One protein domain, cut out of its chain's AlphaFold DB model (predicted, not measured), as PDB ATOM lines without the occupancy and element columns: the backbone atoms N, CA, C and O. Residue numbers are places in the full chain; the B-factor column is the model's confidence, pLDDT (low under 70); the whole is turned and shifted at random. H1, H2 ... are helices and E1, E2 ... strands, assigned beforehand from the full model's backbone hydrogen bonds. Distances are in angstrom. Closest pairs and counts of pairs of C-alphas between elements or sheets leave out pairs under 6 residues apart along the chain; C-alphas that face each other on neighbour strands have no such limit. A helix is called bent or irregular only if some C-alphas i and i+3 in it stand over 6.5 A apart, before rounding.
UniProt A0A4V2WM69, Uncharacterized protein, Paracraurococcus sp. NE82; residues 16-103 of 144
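AT A GLANCE: This is residues 16 to 103 of the 144 residues of an uncharacterized protein of Paracraurococcus sp. NE82 (UniProt A0A4V2WM69). One strongly twisted sheet of five strands has its one face covered by two helices, the long H1 over the half with E2 and E1 and the short H2 over E4, running alongside each other in opposite ways; the other face bears no named helix. The link between H1 and H2, with Gln 53, and the link between E3 and E4, with Gly 80, reach to the far ends of the elongated outline. The printed part has 88 residues, with five named strands and two named helices in the order E1, E2, H1, H2, E3, E4, E5; the sheet runs E2, E1, E5, E4, E3, all antiparallel, and the class is mixed, helices and strands. The whole is compact, with a radius of gyration of the C-alphas of 12.7 A and spans of 41 by 24 by 20 A.

IN THESE COORDINATES: E1 is residues 18 to 24, 19.8 A long, and its C-alpha 18 is at (190.573, 161.725, 178.400). E2 is residues 29 to 34, 16.6 A. H1, residues 35 to 50, is 23.6 A long and begins at C-alpha 35, (188.786, 162.485, 172.777). It has a kink of 26 degrees near residue 43 and is only just irregular, with C-alphas 42 and 45 6.6 A apart. H2 is residues 59 to 65, 9.4 A, and E3 is residues 73 to 75, 6.3 A. E4 is residues 83 to 90, 22.1 A, and E5, residues 93 to 99, is 20.3 A long and ends at C-alpha 99, (192.494, 167.286, 179.978).

HOW THE PARTS SIT: E1 and E2 form a hairpin, with N 21 and O 31 2.8 A apart, within hydrogen-bond range. E1 is also the antiparallel neighbour of E5, with N 22 and O 96 at 2.8 A. E3, E4 and E5 form a meander, each strand the antiparallel neighbour of the one before; N 73 and O 85 are 3.0 A apart, and N 88 and O 95 2.8 A. The edge strands are E2 and E3. H1 and H2 are on the same face, in two layers, helices on one face of a sheet. H1 has a height over the sheet of 9.2 A and runs along the strands, at 2 degrees to E1 on the local plane. It lies over E1 and only just over E2 and E5, with 3 of its C-alphas on each; the closest C-alphas of H1 and E1 are those of Trp 18 and Gly 35, 5.9 A. H2, at a height of 9.5 A, lies over E4; their closest C-alphas, of Leu 62 and Leu 88, are 7.0 A apart. H1 and H2 are close but not clearly touching, the closest C-alphas being those of Arg 40 and Leu 63, 7.4 A, at a shallow tilt of 12 degrees, opposite ways. In H2 every O i to N i+4 pair is within hydrogen-bond range, in H1 10 of 12.

THE WHOLE: The two C-alphas farthest apart, of Gln 53 and Gly 80, are 42.2 A apart. The printed part has no cut and no long link. The mean pLDDT of the printed part is 73.5; 33 residues are under 70, among them residues 51 to 59 and 74 to 84.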
ATOM      1  N   ALA A  16     192.776 159.819 171.746       55.81
ATOM      2  CA  ALA A  16     192.982 158.897 172.879       55.81
ATOM      3  C   ALA A  16     193.083 159.584 174.256       55.81
ATOM      4  O   ALA A  16     193.194 158.915 175.286       55.81
ATOM      5  N   ALA A  17     193.073 160.919 174.291       75.00
ATOM      6  CA  ALA A  17     193.108 161.675 175.537       75.00
ATOM      7  C   ALA A  17     191.754 161.623 176.254       75.00
ATOM      8  O   ALA A  17     190.703 161.610 175.618       75.00
ATOM      9  N   TRP A  18     191.779 161.638 177.585       79.69
ATOM     10  CA  TRP A  18     190.573 161.725 178.400       79.69
ATOM     11  C   TRP A  18     190.387 163.141 178.916       79.69
ATOM     12  O   TRP A  18     191.353 163.822 179.262       79.69
ATOM     13  N   PHE A  19     189.135 163.568 178.988       82.19
ATOM     14  CA  PHE A  19     188.762 164.907 179.409       82.19
ATOM     15  C   PHE A  19     187.666 164.850 180.460       82.19
ATOM     16  O   PHE A  19     186.826 163.951 180.454       82.19
ATOM     17  N   VAL A  20     187.647 165.847 181.333       84.94
ATOM     18  CA  VAL A  20     186.530 166.144 182.221       84.94
ATOM     19  C   VAL A  20     185.877 167.424 181.723       84.94
ATOM     20  O   VAL A  20     186.534 168.453 181.609       84.94
ATOM     21  N   VAL A  21     184.586 167.359 181.424       85.94
ATOM     22  CA  VAL A  21     183.760 168.524 181.103       85.94
ATOM     23  C   VAL A  21     182.898 168.819 182.317       85.94
ATOM     24  O   VAL A  21     182.109 167.971 182.735       85.94
ATOM     25  N   ILE A  22     183.064 170.007 182.883       84.81
ATOM     26  CA  ILE A  22     182.353 170.475 184.069       84.81
ATOM     27  C   ILE A  22     181.516 171.677 183.653       84.81
ATOM     28  O   ILE A  22     182.073 172.672 183.201       84.81
ATOM     29  N   SER A  23     180.198 171.606 183.806       85.44
ATOM     30  CA  SER A  23     179.335 172.783 183.752       85.44
ATOM     31  C   SER A  23     178.930 173.192 185.159       85.44
ATOM     32  O   SER A  23     178.522 172.370 185.979       85.44
ATOM     33  N   HIS A  24     179.023 174.486 185.414       79.44
ATOM     34  CA  HIS A  24     178.465 175.164 186.569       79.44
ATOM     35  C   HIS A  24     177.280 176.010 186.108       79.44
ATOM     36  O   HIS A  24     177.307 176.554 185.004       79.44
ATOM     37  N   GLY A  25     176.262 176.139 186.953       73.44
ATOM     38  CA  GLY A  25     175.042 176.884 186.649       73.44
ATOM     39  C   GLY A  25     173.802 176.075 187.004       73.44
ATOM     40  O   GLY A  25     173.844 175.196 187.870       73.44
ATOM     41  N   ARG A  26     172.693 176.368 186.324       67.94
ATOM     42  CA  ARG A  26     171.368 175.810 186.630       67.94
ATOM     43  C   ARG A  26     171.284 174.284 186.497       67.94
ATOM     44  O   ARG A  26     170.553 173.649 187.251       67.94
ATOM     45  N   GLU A  27     172.077 173.707 185.596       69.75
ATOM     46  CA  GLU A  27     172.273 172.261 185.447       69.75
ATOM     47  C   GLU A  27     173.758 171.911 185.624       69.75
ATOM     48  O   GLU A  27     174.485 171.612 184.670       69.75
ATOM     49  N   ALA A  28     174.238 172.006 186.866       77.81
ATOM     50  CA  ALA A  28     175.612 171.652 187.193       77.81
ATOM     51  C   ALA A  28     175.863 170.150 186.974       77.81
ATOM     52  O   ALA A  28     175.151 169.298 187.511       77.81
ATOM     53  N   GLN A  29     176.890 169.815 186.196       81.31
ATOM     54  CA  GLN A  29     177.268 168.431 185.911       81.31
ATOM     55  C   GLN A  29     178.763 168.312 185.624       81.31
ATOM     56  O   GLN A  29     179.396 169.241 185.135       81.31
ATOM     57  N   ALA A  30     179.314 167.127 185.875       82.81
ATOM     58  CA  ALA A  30     180.662 166.752 185.468       82.81
ATOM     59  C   ALA A  30     180.605 165.438 184.687       82.81
ATOM     60  O   ALA A  30     179.919 164.495 185.094       82.81
ATOM     61  N   ARG A  31     181.305 165.372 183.554       81.88
ATOM     62  CA  ARG A  31     181.343 164.197 182.675       81.88
ATOM     63  C   ARG A  31     182.774 163.894 182.274       81.88
ATOM     64  O   ARG A  31     183.508 164.801 181.902       81.88
ATOM     65  N   VAL A  32     183.140 162.617 182.305       84.19
ATOM     66  CA  VAL A  32     184.412 162.135 181.761       84.19
ATOM     67  C   VAL A  32     184.163 161.634 180.344       84.19
ATOM     68  O   VAL A  32     183.259 160.827 180.130       84.19
ATOM     69  N   VAL A  33     184.930 162.126 179.377       84.69
ATOM     70  CA  VAL A  33     184.764 161.823 177.951       84.69
ATOM     71  C   VAL A  33     186.103 161.481 177.313       84.69
ATOM     72  O   VAL A  33     187.150 161.971 177.739       84.69
ATOM     73  N   ALA A  34     186.066 160.624 176.298       84.12
ATOM     74  CA  ALA A  34     187.232 160.279 175.501       84.12
ATOM     75  C   ALA A  34     187.296 161.161 174.248       84.12
ATOM     76  O   ALA A  34     186.288 161.340 173.561       84.12
ATOM     77  N   GLY A  35     188.487 161.679 173.956       83.38
ATOM     78  CA  GLY A  35     188.786 162.485 172.777       83.38
ATOM     79  C   GLY A  35     188.086 163.846 172.751       83.38
ATOM     80  O   GLY A  35     187.163 164.132 173.519       83.38
ATOM     81  N   LEU A  36     188.517 164.698 171.821       82.50
ATOM     82  CA  LEU A  36     187.869 165.994 171.599       82.50
ATOM     83  C   LEU A  36     186.450 165.855 171.038       82.50
ATOM     84  O   LEU A  36     185.593 166.675 171.362       82.50
ATOM     85  N   ASP A  37     186.158 164.800 170.279       84.31
ATOM     86  CA  ASP A  37     184.797 164.523 169.801       84.31
ATOM     87  C   ASP A  37     183.827 164.289 170.964       84.31
ATOM     88  O   ASP A  37     182.709 164.812 170.968       84.31
ATOM     89  N   GLY A  38     184.276 163.577 172.004       85.19
ATOM     90  CA  GLY A  38     183.516 163.404 173.237       85.19
ATOM     91  C   GLY A  38     183.281 164.727 173.967       85.19
ATOM     92  O   GLY A  38     182.178 164.968 174.463       85.19
ATOM     93  N   VAL A  39     184.279 165.621 173.983       85.81
ATOM     94  CA  VAL A  39     184.133 166.979 174.537       85.81
ATOM     95  C   VAL A  39     183.094 167.773 173.746       85.81
ATOM     96  O   VAL A  39     182.161 168.309 174.344       85.81
ATOM     97  N   ARG A  40     183.186 167.800 172.412       86.06
ATOM     98  CA  ARG A  40     182.224 168.496 171.538       86.06
ATOM     99  C   ARG A  40     180.799 167.981 171.753       86.06
ATOM    100  O   ARG A  40     179.878 168.780 171.921       86.06
ATOM    101  N   ALA A  41     180.623 166.661 171.824       86.25
ATOM    102  CA  ALA A  41     179.327 166.037 172.087       86.25
ATOM    103  C   ALA A  41     178.765 166.390 173.476       86.25
ATOM    104  O   ALA A  41     177.556 166.577 173.617       86.25
ATOM    105  N   ALA A  42     179.621 166.515 174.497       86.12
ATOM    106  CA  ALA A  42     179.215 166.923 175.843       86.12
ATOM    107  C   ALA A  42     178.874 168.419 175.945       86.12
ATOM    108  O   ALA A  42     177.946 168.774 176.671       86.12
ATOM    109  N   LEU A  43     179.585 169.282 175.211       85.06
ATOM    110  CA  LEU A  43     179.362 170.732 175.189       85.06
ATOM    111  C   LEU A  43     178.107 171.135 174.416       85.06
ATOM    112  O   LEU A  43     177.391 172.034 174.849       85.06
ATOM    113  N   ALA A  44     177.814 170.466 173.298       84.19
ATOM    114  CA  ALA A  44     176.691 170.805 172.425       84.19
ATOM    115  C   ALA A  44     175.343 171.009 173.157       84.19
ATOM    116  O   ALA A  44     174.710 172.040 172.922       84.19
ATOM    117  N   PRO A  45     174.873 170.105 174.043       82.06
ATOM    118  CA  PRO A  45     173.624 170.329 174.770       82.06
ATOM    119  C   PRO A  45     173.703 171.503 175.757       82.06
ATOM    120  O   PRO A  45     172.723 172.228 175.891       82.06
ATOM    121  N   ILE A  46     174.857 171.728 176.400       82.31
ATOM    122  CA  ILE A  46     175.050 172.831 177.357       82.31
ATOM    123  C   ILE A  46     174.963 174.175 176.629       82.31
ATOM    124  O   ILE A  46     174.208 175.056 177.032       82.31
ATOM    125  N   LEU A  47     175.682 174.312 175.513       79.56
ATOM    126  CA  LEU A  47     175.688 175.539 174.716       79.56
ATOM    127  C   LEU A  47     174.301 175.848 174.131       79.56
ATOM    128  O   LEU A  47     173.871 176.998 174.159       79.56
ATOM    129  N   ARG A  48     173.556 174.826 173.677       79.06
ATOM    130  CA  ARG A  48     172.164 174.993 173.214       79.06
ATOM    131  C   ARG A  48     171.221 175.460 174.320       79.06
ATOM    132  O   ARG A  48     170.326 176.250 174.040       79.06
ATOM    133  N   ALA A  49     171.394 174.964 175.546       77.31
ATOM    134  CA  ALA A  49     170.540 175.336 176.671       77.31
ATOM    135  C   ALA A  49     170.722 176.808 177.070       77.31
ATOM    136  O   ALA A  49     169.749 177.482 177.397       77.31
ATOM    137  N   VAL A  50     171.956 177.312 176.998       71.25
ATOM    138  CA  VAL A  50     172.274 178.712 177.327       71.25
ATOM    139  C   VAL A  50     171.906 179.663 176.190       71.25
ATOM    140  O   VAL A  50     171.637 180.838 176.428       71.25
ATOM    141  N   ALA A  51     171.873 179.165 174.956       69.25
ATOM    142  CA  ALA A  51     171.832 180.018 173.784       69.25
ATOM    143  C   ALA A  51     170.942 179.419 172.667       69.25
ATOM    144  O   ALA A  51     171.413 179.052 171.586       69.25
ATOM    145  N   PRO A  52     169.617 179.297 172.907       61.56
ATOM    146  CA  PRO A  52     168.690 178.637 171.984       61.56
ATOM    147  C   PRO A  52     168.506 179.371 170.645       61.56
ATOM    148  O   PRO A  52     167.962 178.786 169.712       61.56
ATOM    149  N   GLN A  53     168.947 180.631 170.541       59.97
ATOM    150  CA  GLN A  53     168.850 181.455 169.325       59.97
ATOM    151  C   GLN A  53     170.205 181.776 168.667       59.97
ATOM    152  O   GLN A  53     170.243 182.519 167.691       59.97
ATOM    153  N   GLY A  54     171.310 181.219 169.166       64.12
ATOM    154  CA  GLY A  54     172.660 181.480 168.653       64.12
ATOM    155  C   GLY A  54     173.695 181.310 169.754       64.12
ATOM    156  O   GLY A  54     173.349 181.482 170.911       64.12
ATOM    157  N   LEU A  55     174.931 180.937 169.414       65.56
ATOM    158  CA  LEU A  55     175.994 180.696 170.394       65.56
ATOM    159  C   LEU A  55     176.341 181.976 171.182       65.56
ATOM    160  O   LEU A  55     176.306 183.059 170.602       65.56
ATOM    161  N   PRO A  56     176.685 181.871 172.480       66.62
ATOM    162  CA  PRO A  56     177.157 183.024 173.232       66.62
ATOM    163  C   PRO A  56     178.530 183.463 172.711       66.62
ATOM    164  O   PRO A  56     179.313 182.630 172.241       66.62
ATOM    165  N   ASP A  57     178.824 184.758 172.827       63.34
ATOM    166  CA  ASP A  57     180.125 185.321 172.460       63.34
ATOM    167  C   ASP A  57     181.261 184.511 173.118       63.34
ATOM    168  O   ASP A  57     181.245 184.249 174.323       63.34
ATOM    169  N   GLY A  58     182.225 184.058 172.310       62.59
ATOM    170  CA  GLY A  58     183.356 183.229 172.749       62.59
ATOM    171  C   GLY A  58     183.123 181.710 172.747       62.59
ATOM    172  O   GLY A  58     184.069 180.956 172.971       62.59
ATOM    173  N   ALA A  59     181.914 181.207 172.464       68.06
ATOM    174  CA  ALA A  59     181.689 179.758 172.352       68.06
ATOM    175  C   ALA A  59     182.214 179.153 171.041       68.06
ATOM    176  O   ALA A  59     182.665 178.007 171.039       68.06
ATOM    177  N   GLU A  60     182.187 179.901 169.934       70.31
ATOM    178  CA  GLU A  60     182.861 179.485 168.696       70.31
ATOM    179  C   GLU A  60     184.378 179.447 168.893       70.31
ATOM    180  O   GLU A  60     185.015 178.449 168.549       70.31
ATOM    181  N   ASP A  61     184.927 180.464 169.562       69.19
ATOM    182  CA  ASP A  61     186.339 180.513 169.938       69.19
ATOM    183  C   ASP A  61     186.710 179.355 170.863       69.19
ATOM    184  O   ASP A  61     187.755 178.743 170.674       69.19
ATOM    185  N   LEU A  62     185.840 178.974 171.807       69.12
ATOM    186  CA  LEU A  62     186.036 177.787 172.643       69.12
ATOM    187  C   LEU A  62     186.112 176.510 171.798       69.12
ATOM    188  O   LEU A  62     187.001 175.682 171.990       69.12
ATOM    189  N   LEU A  63     185.164 176.319 170.880       74.12
ATOM    190  CA  LEU A  63     185.100 175.121 170.042       74.12
ATOM    191  C   LEU A  63     186.279 175.035 169.065       74.12
ATOM    192  O   LEU A  63     186.713 173.919 168.752       74.12
ATOM    193  N   ALA A  64     186.796 176.175 168.608       73.50
ATOM    194  CA  ALA A  64     188.034 176.269 167.841       73.50
ATOM    195  C   ALA A  64     189.263 175.982 168.728       73.50
ATOM    196  O   ALA A  64     190.104 175.159 168.369       73.50
ATOM    197  N   ALA A  65     189.299 176.560 169.932       71.69
ATOM    198  CA  ALA A  65     190.348 176.402 170.941       71.69
ATOM    199  C   ALA A  65     190.516 174.965 171.454       71.69
ATOM    200  O   ALA A  65     191.570 174.614 171.974       71.69
ATOM    201  N   LEU A  66     189.508 174.100 171.315       73.94
ATOM    202  CA  LEU A  66     189.632 172.696 171.720       73.94
ATOM    203  C   LEU A  66     190.779 171.965 171.009       73.94
ATOM    204  O   LEU A  66     191.397 171.105 171.631       73.94
ATOM    205  N   GLY A  67     191.041 172.297 169.740       69.19
ATOM    206  CA  GLY A  67     192.136 171.715 168.953       69.19
ATOM    207  C   GLY A  67     193.415 172.559 168.935       69.19
ATOM    208  O   GLY A  67     194.439 172.115 168.423       69.19
ATOM    209  N   ASP A  68     193.378 173.769 169.496       69.12
ATOM    210  CA  ASP A  68     194.538 174.654 169.597       69.12
ATOM    211  C   ASP A  68     195.129 174.576 171.014       69.12
ATOM    212  O   ASP A  68     194.417 174.848 171.976       69.12
ATOM    213  N   PRO A  69     196.414 174.227 171.196       62.53
ATOM    214  CA  PRO A  69     197.045 174.213 172.514       62.53
ATOM    215  C   PRO A  69     197.257 175.606 173.142       62.53
ATOM    216  O   PRO A  69     197.334 175.693 174.366       62.53
ATOM    217  N   GLY A  70     197.335 176.691 172.362       67.06
ATOM    218  CA  GLY A  70     197.628 178.050 172.853       67.06
ATOM    219  C   GLY A  70     196.678 178.625 173.930       67.06
ATOM    220  O   GLY A  70     197.145 179.242 174.898       67.06
ATOM    221  N   PRO A  71     195.349 178.457 173.820       67.38
ATOM    222  CA  PRO A  71     194.397 178.945 174.822       67.38
ATOM    223  C   PRO A  71     194.322 178.088 176.093       67.38
ATOM    224  O   PRO A  71     193.766 178.546 177.094       67.38
ATOM    225  N   TRP A  72     194.881 176.874 176.105       69.94
ATOM    226  CA  TRP A  72     194.852 176.037 177.301       69.94
ATOM    227  C   TRP A  72     195.786 176.602 178.365       69.94
ATOM    228  O   TRP A  72     196.919 177.004 178.099       69.94
ATOM    229  N   ARG A  73     195.313 176.627 179.608       71.06
ATOM    230  CA  ARG A  73     196.125 177.030 180.757       71.06
ATOM    231  C   ARG A  73     196.514 175.804 181.553       71.06
ATOM    232  O   ARG A  73     195.684 174.937 181.832       71.06
ATOM    233  N   ARG A  74     197.787 175.734 181.930       68.19
ATOM    234  CA  ARG A  74     198.299 174.703 182.825       68.19
ATOM    235  C   ARG A  74     197.958 175.079 184.263       68.19
ATOM    236  O   ARG A  74     198.362 176.132 184.745       68.19
ATOM    237  N   HIS A  75     197.242 174.203 184.953       63.09
ATOM    238  CA  HIS A  75     196.921 174.341 186.370       63.09
ATOM    239  C   HIS A  75     197.318 173.076 187.138       63.09
ATOM    240  O   HIS A  75     197.525 172.013 186.555       63.09
ATOM    241  N   GLY A  76     197.464 173.217 188.456       55.25
ATOM    242  CA  GLY A  76     197.902 172.141 189.346       55.25
ATOM    243  C   GLY A  76     199.289 172.397 189.928       55.25
ATOM    244  O   GLY A  76     200.300 171.962 189.385       55.25
ATOM    245  N   ILE A  77     199.320 173.073 191.075       47.41
ATOM    246  CA  ILE A  77     200.399 172.933 192.057       47.41
ATOM    247  C   ILE A  77     199.692 172.678 193.391       47.41
ATOM    248  O   ILE A  77     199.383 173.602 194.132       47.41
ATOM    249  N   GLY A  78     199.276 171.436 193.634       45.44
ATOM    250  CA  GLY A  78     198.545 171.101 194.863       45.44
ATOM    251  C   GLY A  78     198.404 169.604 195.109       45.44
ATOM    252  O   GLY A  78     198.702 169.141 196.203       45.44
ATOM    253  N   ASP A  79     198.055 168.835 194.075       49.25
ATOM    254  CA  ASP A  79     198.075 167.360 194.069       49.25
ATOM    255  C   ASP A  79     199.286 166.780 193.300       49.25
ATOM    256  O   ASP A  79     199.441 165.565 193.169       49.25
ATOM    257  N   GLY A  80     200.159 167.662 192.797       49.16
ATOM    258  CA  GLY A  80     201.412 167.341 192.116       49.16
ATOM    259  C   GLY A  80     201.294 166.986 190.632       49.16
ATOM    260  O   GLY A  80     202.316 166.665 190.026       49.16
ATOM    261  N   ARG A  81     200.100 167.029 190.018       53.97
ATOM    262  CA  ARG A  81     199.924 166.605 188.618       53.97
ATOM    263  C   ARG A  81     199.448 167.767 187.742       53.97
ATOM    264  O   ARG A  81     198.392 168.333 188.004       53.97
ATOM    265  N   PRO A  82     200.194 168.131 186.684       55.81
ATOM    266  CA  PRO A  82     199.764 169.196 185.790       55.81
ATOM    267  C   PRO A  82     198.527 168.741 185.014       55.81
ATOM    268  O   PRO A  82     198.531 167.657 184.439       55.81
ATOM    269  N   TYR A  83     197.485 169.562 184.962       64.31
ATOM    270  CA  TYR A  83     196.372 169.389 184.034       64.31
ATOM    271  C   TYR A  83     196.196 170.657 183.205       64.31
ATOM    272  O   TYR A  83     196.574 171.756 183.614       64.31
ATOM    273  N   TRP A  84     195.642 170.492 182.012       66.56
ATOM    274  CA  TRP A  84     195.332 171.609 181.128       66.56
ATOM    275  C   TRP A  84     193.849 171.892 181.232       66.56
ATOM    276  O   TRP A  84     193.056 170.952 181.162       66.56
ATOM    277  N   HIS A  85     193.475 173.155 181.391       76.00
ATOM    278  CA  HIS A  85     192.081 173.551 181.372       76.00
ATOM    279  C   HIS A  85     191.784 174.592 180.300       76.00
ATOM    280  O   HIS A  85     192.654 175.365 179.896       76.00
ATOM    281  N   LEU A  86     190.522 174.627 179.905       76.25
ATOM    282  CA  LEU A  86     189.918 175.652 179.078       76.25
ATOM    283  C   LEU A  86     188.613 176.071 179.761       76.25
ATOM    284  O   LEU A  86     187.821 175.211 180.150       76.25
ATOM    285  N   TRP A  87     188.410 177.372 179.958       81.38
ATOM    286  CA  TRP A  87     187.277 177.918 180.705       81.38
ATOM    287  C   TRP A  87     186.461 178.866 179.830       81.38
ATOM    288  O   TRP A  87     187.024 179.731 179.166       81.38
ATOM    289  N   LEU A  88     185.139 178.704 179.855       78.50
ATOM    290  CA  LEU A  88     184.178 179.569 179.180       78.50
ATOM    291  C   LEU A  88     183.162 180.099 180.197       78.50
ATOM    292  O   LEU A  88     182.410 179.298 180.764       78.50
ATOM    293  N   PRO A  89     183.090 181.419 180.426       75.06
ATOM    294  CA  PRO A  89     181.960 182.002 181.133       75.06
ATOM    295  C   PRO A  89     180.678 181.847 180.302       75.06
ATOM    296  O   PRO A  89     180.672 182.045 179.091       75.06
ATOM    297  N   LEU A  90     179.581 181.494 180.966       75.38
ATOM    298  CA  LEU A  90     178.231 181.446 180.404       75.38
ATOM    299  C   LEU A  90     177.348 182.416 181.198       75.38
ATOM    300  O   LEU A  90     177.675 182.748 182.335       75.38
ATOM    301  N   GLY A  91     176.232 182.875 180.625       70.38
ATOM    302  CA  GLY A  91     175.419 183.945 181.224       70.38
ATOM    303  C   GLY A  91     175.071 183.740 182.709       70.38
ATOM    304  O   GLY A  91     175.216 184.666 183.501       70.38
ATOM    305  N   ASP A  92     174.668 182.529 183.102       71.75
ATOM    306  CA  ASP A  92     174.343 182.153 184.486       71.75
ATOM    307  C   ASP A  92     175.300 181.098 185.071       71.75
ATOM    308  O   ASP A  92     174.974 180.415 186.048       71.75
ATOM    309  N   GLY A  93     176.489 180.936 184.487       80.25
ATOM    310  CA  GLY A  93     177.374 179.844 184.866       80.25
ATOM    311  C   GLY A  93     178.714 179.831 184.150       80.25
ATOM    312  O   GLY A  93     179.263 180.849 183.744       80.25
ATOM    313  N   SER A  94     179.292 178.645 184.030       83.12
ATOM    314  CA  SER A  94     180.508 178.460 183.243       83.12
ATOM    315  C   SER A  94     180.666 177.018 182.818       83.12
ATOM    316  O   SER A  94     180.078 176.113 183.409       83.12
ATOM    317  N   VAL A  95     181.500 176.798 181.814       83.69
ATOM    318  CA  VAL A  95     181.991 175.469 181.486       83.69
ATOM    319  C   VAL A  95     183.505 175.451 181.571       83.69
ATOM    320  O   VAL A  95     184.180 176.358 181.094       83.69
ATOM    321  N   ALA A  96     184.035 174.401 182.182       85.62
ATOM    322  CA  ALA A  96     185.447 174.080 182.179       85.62
ATOM    323  C   ALA A  96     185.663 172.734 181.481       85.62
ATOM    324  O   ALA A  96     184.980 171.750 181.769       85.62
ATOM    325  N   VAL A  97     186.640 172.683 180.584       83.75
ATOM    326  CA  VAL A  97     187.160 171.446 180.001       83.75
ATOM    327  C   VAL A  97     188.543 171.225 180.581       83.75
ATOM    328  O   VAL A  97     189.381 172.116 180.521       83.75
ATOM    329  N   GLN A  98     188.789 170.053 181.150       83.62
ATOM    330  CA  GLN A  98     190.078 169.675 181.716       83.62
ATOM    331  C   GLN A  98     190.596 168.434 181.011       83.62
ATOM    332  O   GLN A  98     189.889 167.435 180.921       83.62
ATOM    333  N   ARG A  99     191.835 168.467 180.529       79.56
ATOM    334  CA  ARG A  99     192.494 167.286 179.978       79.56
ATOM    335  C   ARG A  99     193.184 166.510 181.091       79.56
ATOM    336  O   ARG A  99     194.027 167.056 181.802       79.56
ATOM    337  N   LEU A 100     192.855 165.228 181.202       74.81
ATOM    338  CA  LEU A 100     193.486 164.313 182.142       74.81
ATOM    339  C   LEU A 100     194.846 163.858 181.609       74.81
ATOM    340  O   LEU A 100     195.009 163.568 180.423       74.81
ATOM    341  N   THR A 101     195.822 163.761 182.506       70.31
ATOM    342  CA  THR A 101     197.159 163.227 182.202       70.31
ATOM    343  C   THR A 101     197.238 161.709 182.280       70.31
ATOM    344  O   THR A 101     198.208 161.125 181.805       70.31
ATOM    345  N   VAL A 102     196.220 161.065 182.850       68.75
ATOM    346  CA  VAL A 102     196.113 159.611 182.999       68.75
ATOM    347  C   VAL A 102     194.685 159.202 182.622       68.75
ATOM    348  O   VAL A 102     193.747 159.921 182.978       68.75
ATOM    349  N   PRO A 103     194.487 158.088 181.896       69.62
ATOM    350  CA  PRO A 103     193.151 157.565 181.645       69.62
ATOM    351  C   PRO A 103     192.429 157.215 182.962       69.62
ATOM    352  O   PRO A 103     193.072 156.788 183.921       69.62
TER     353      PRO A 103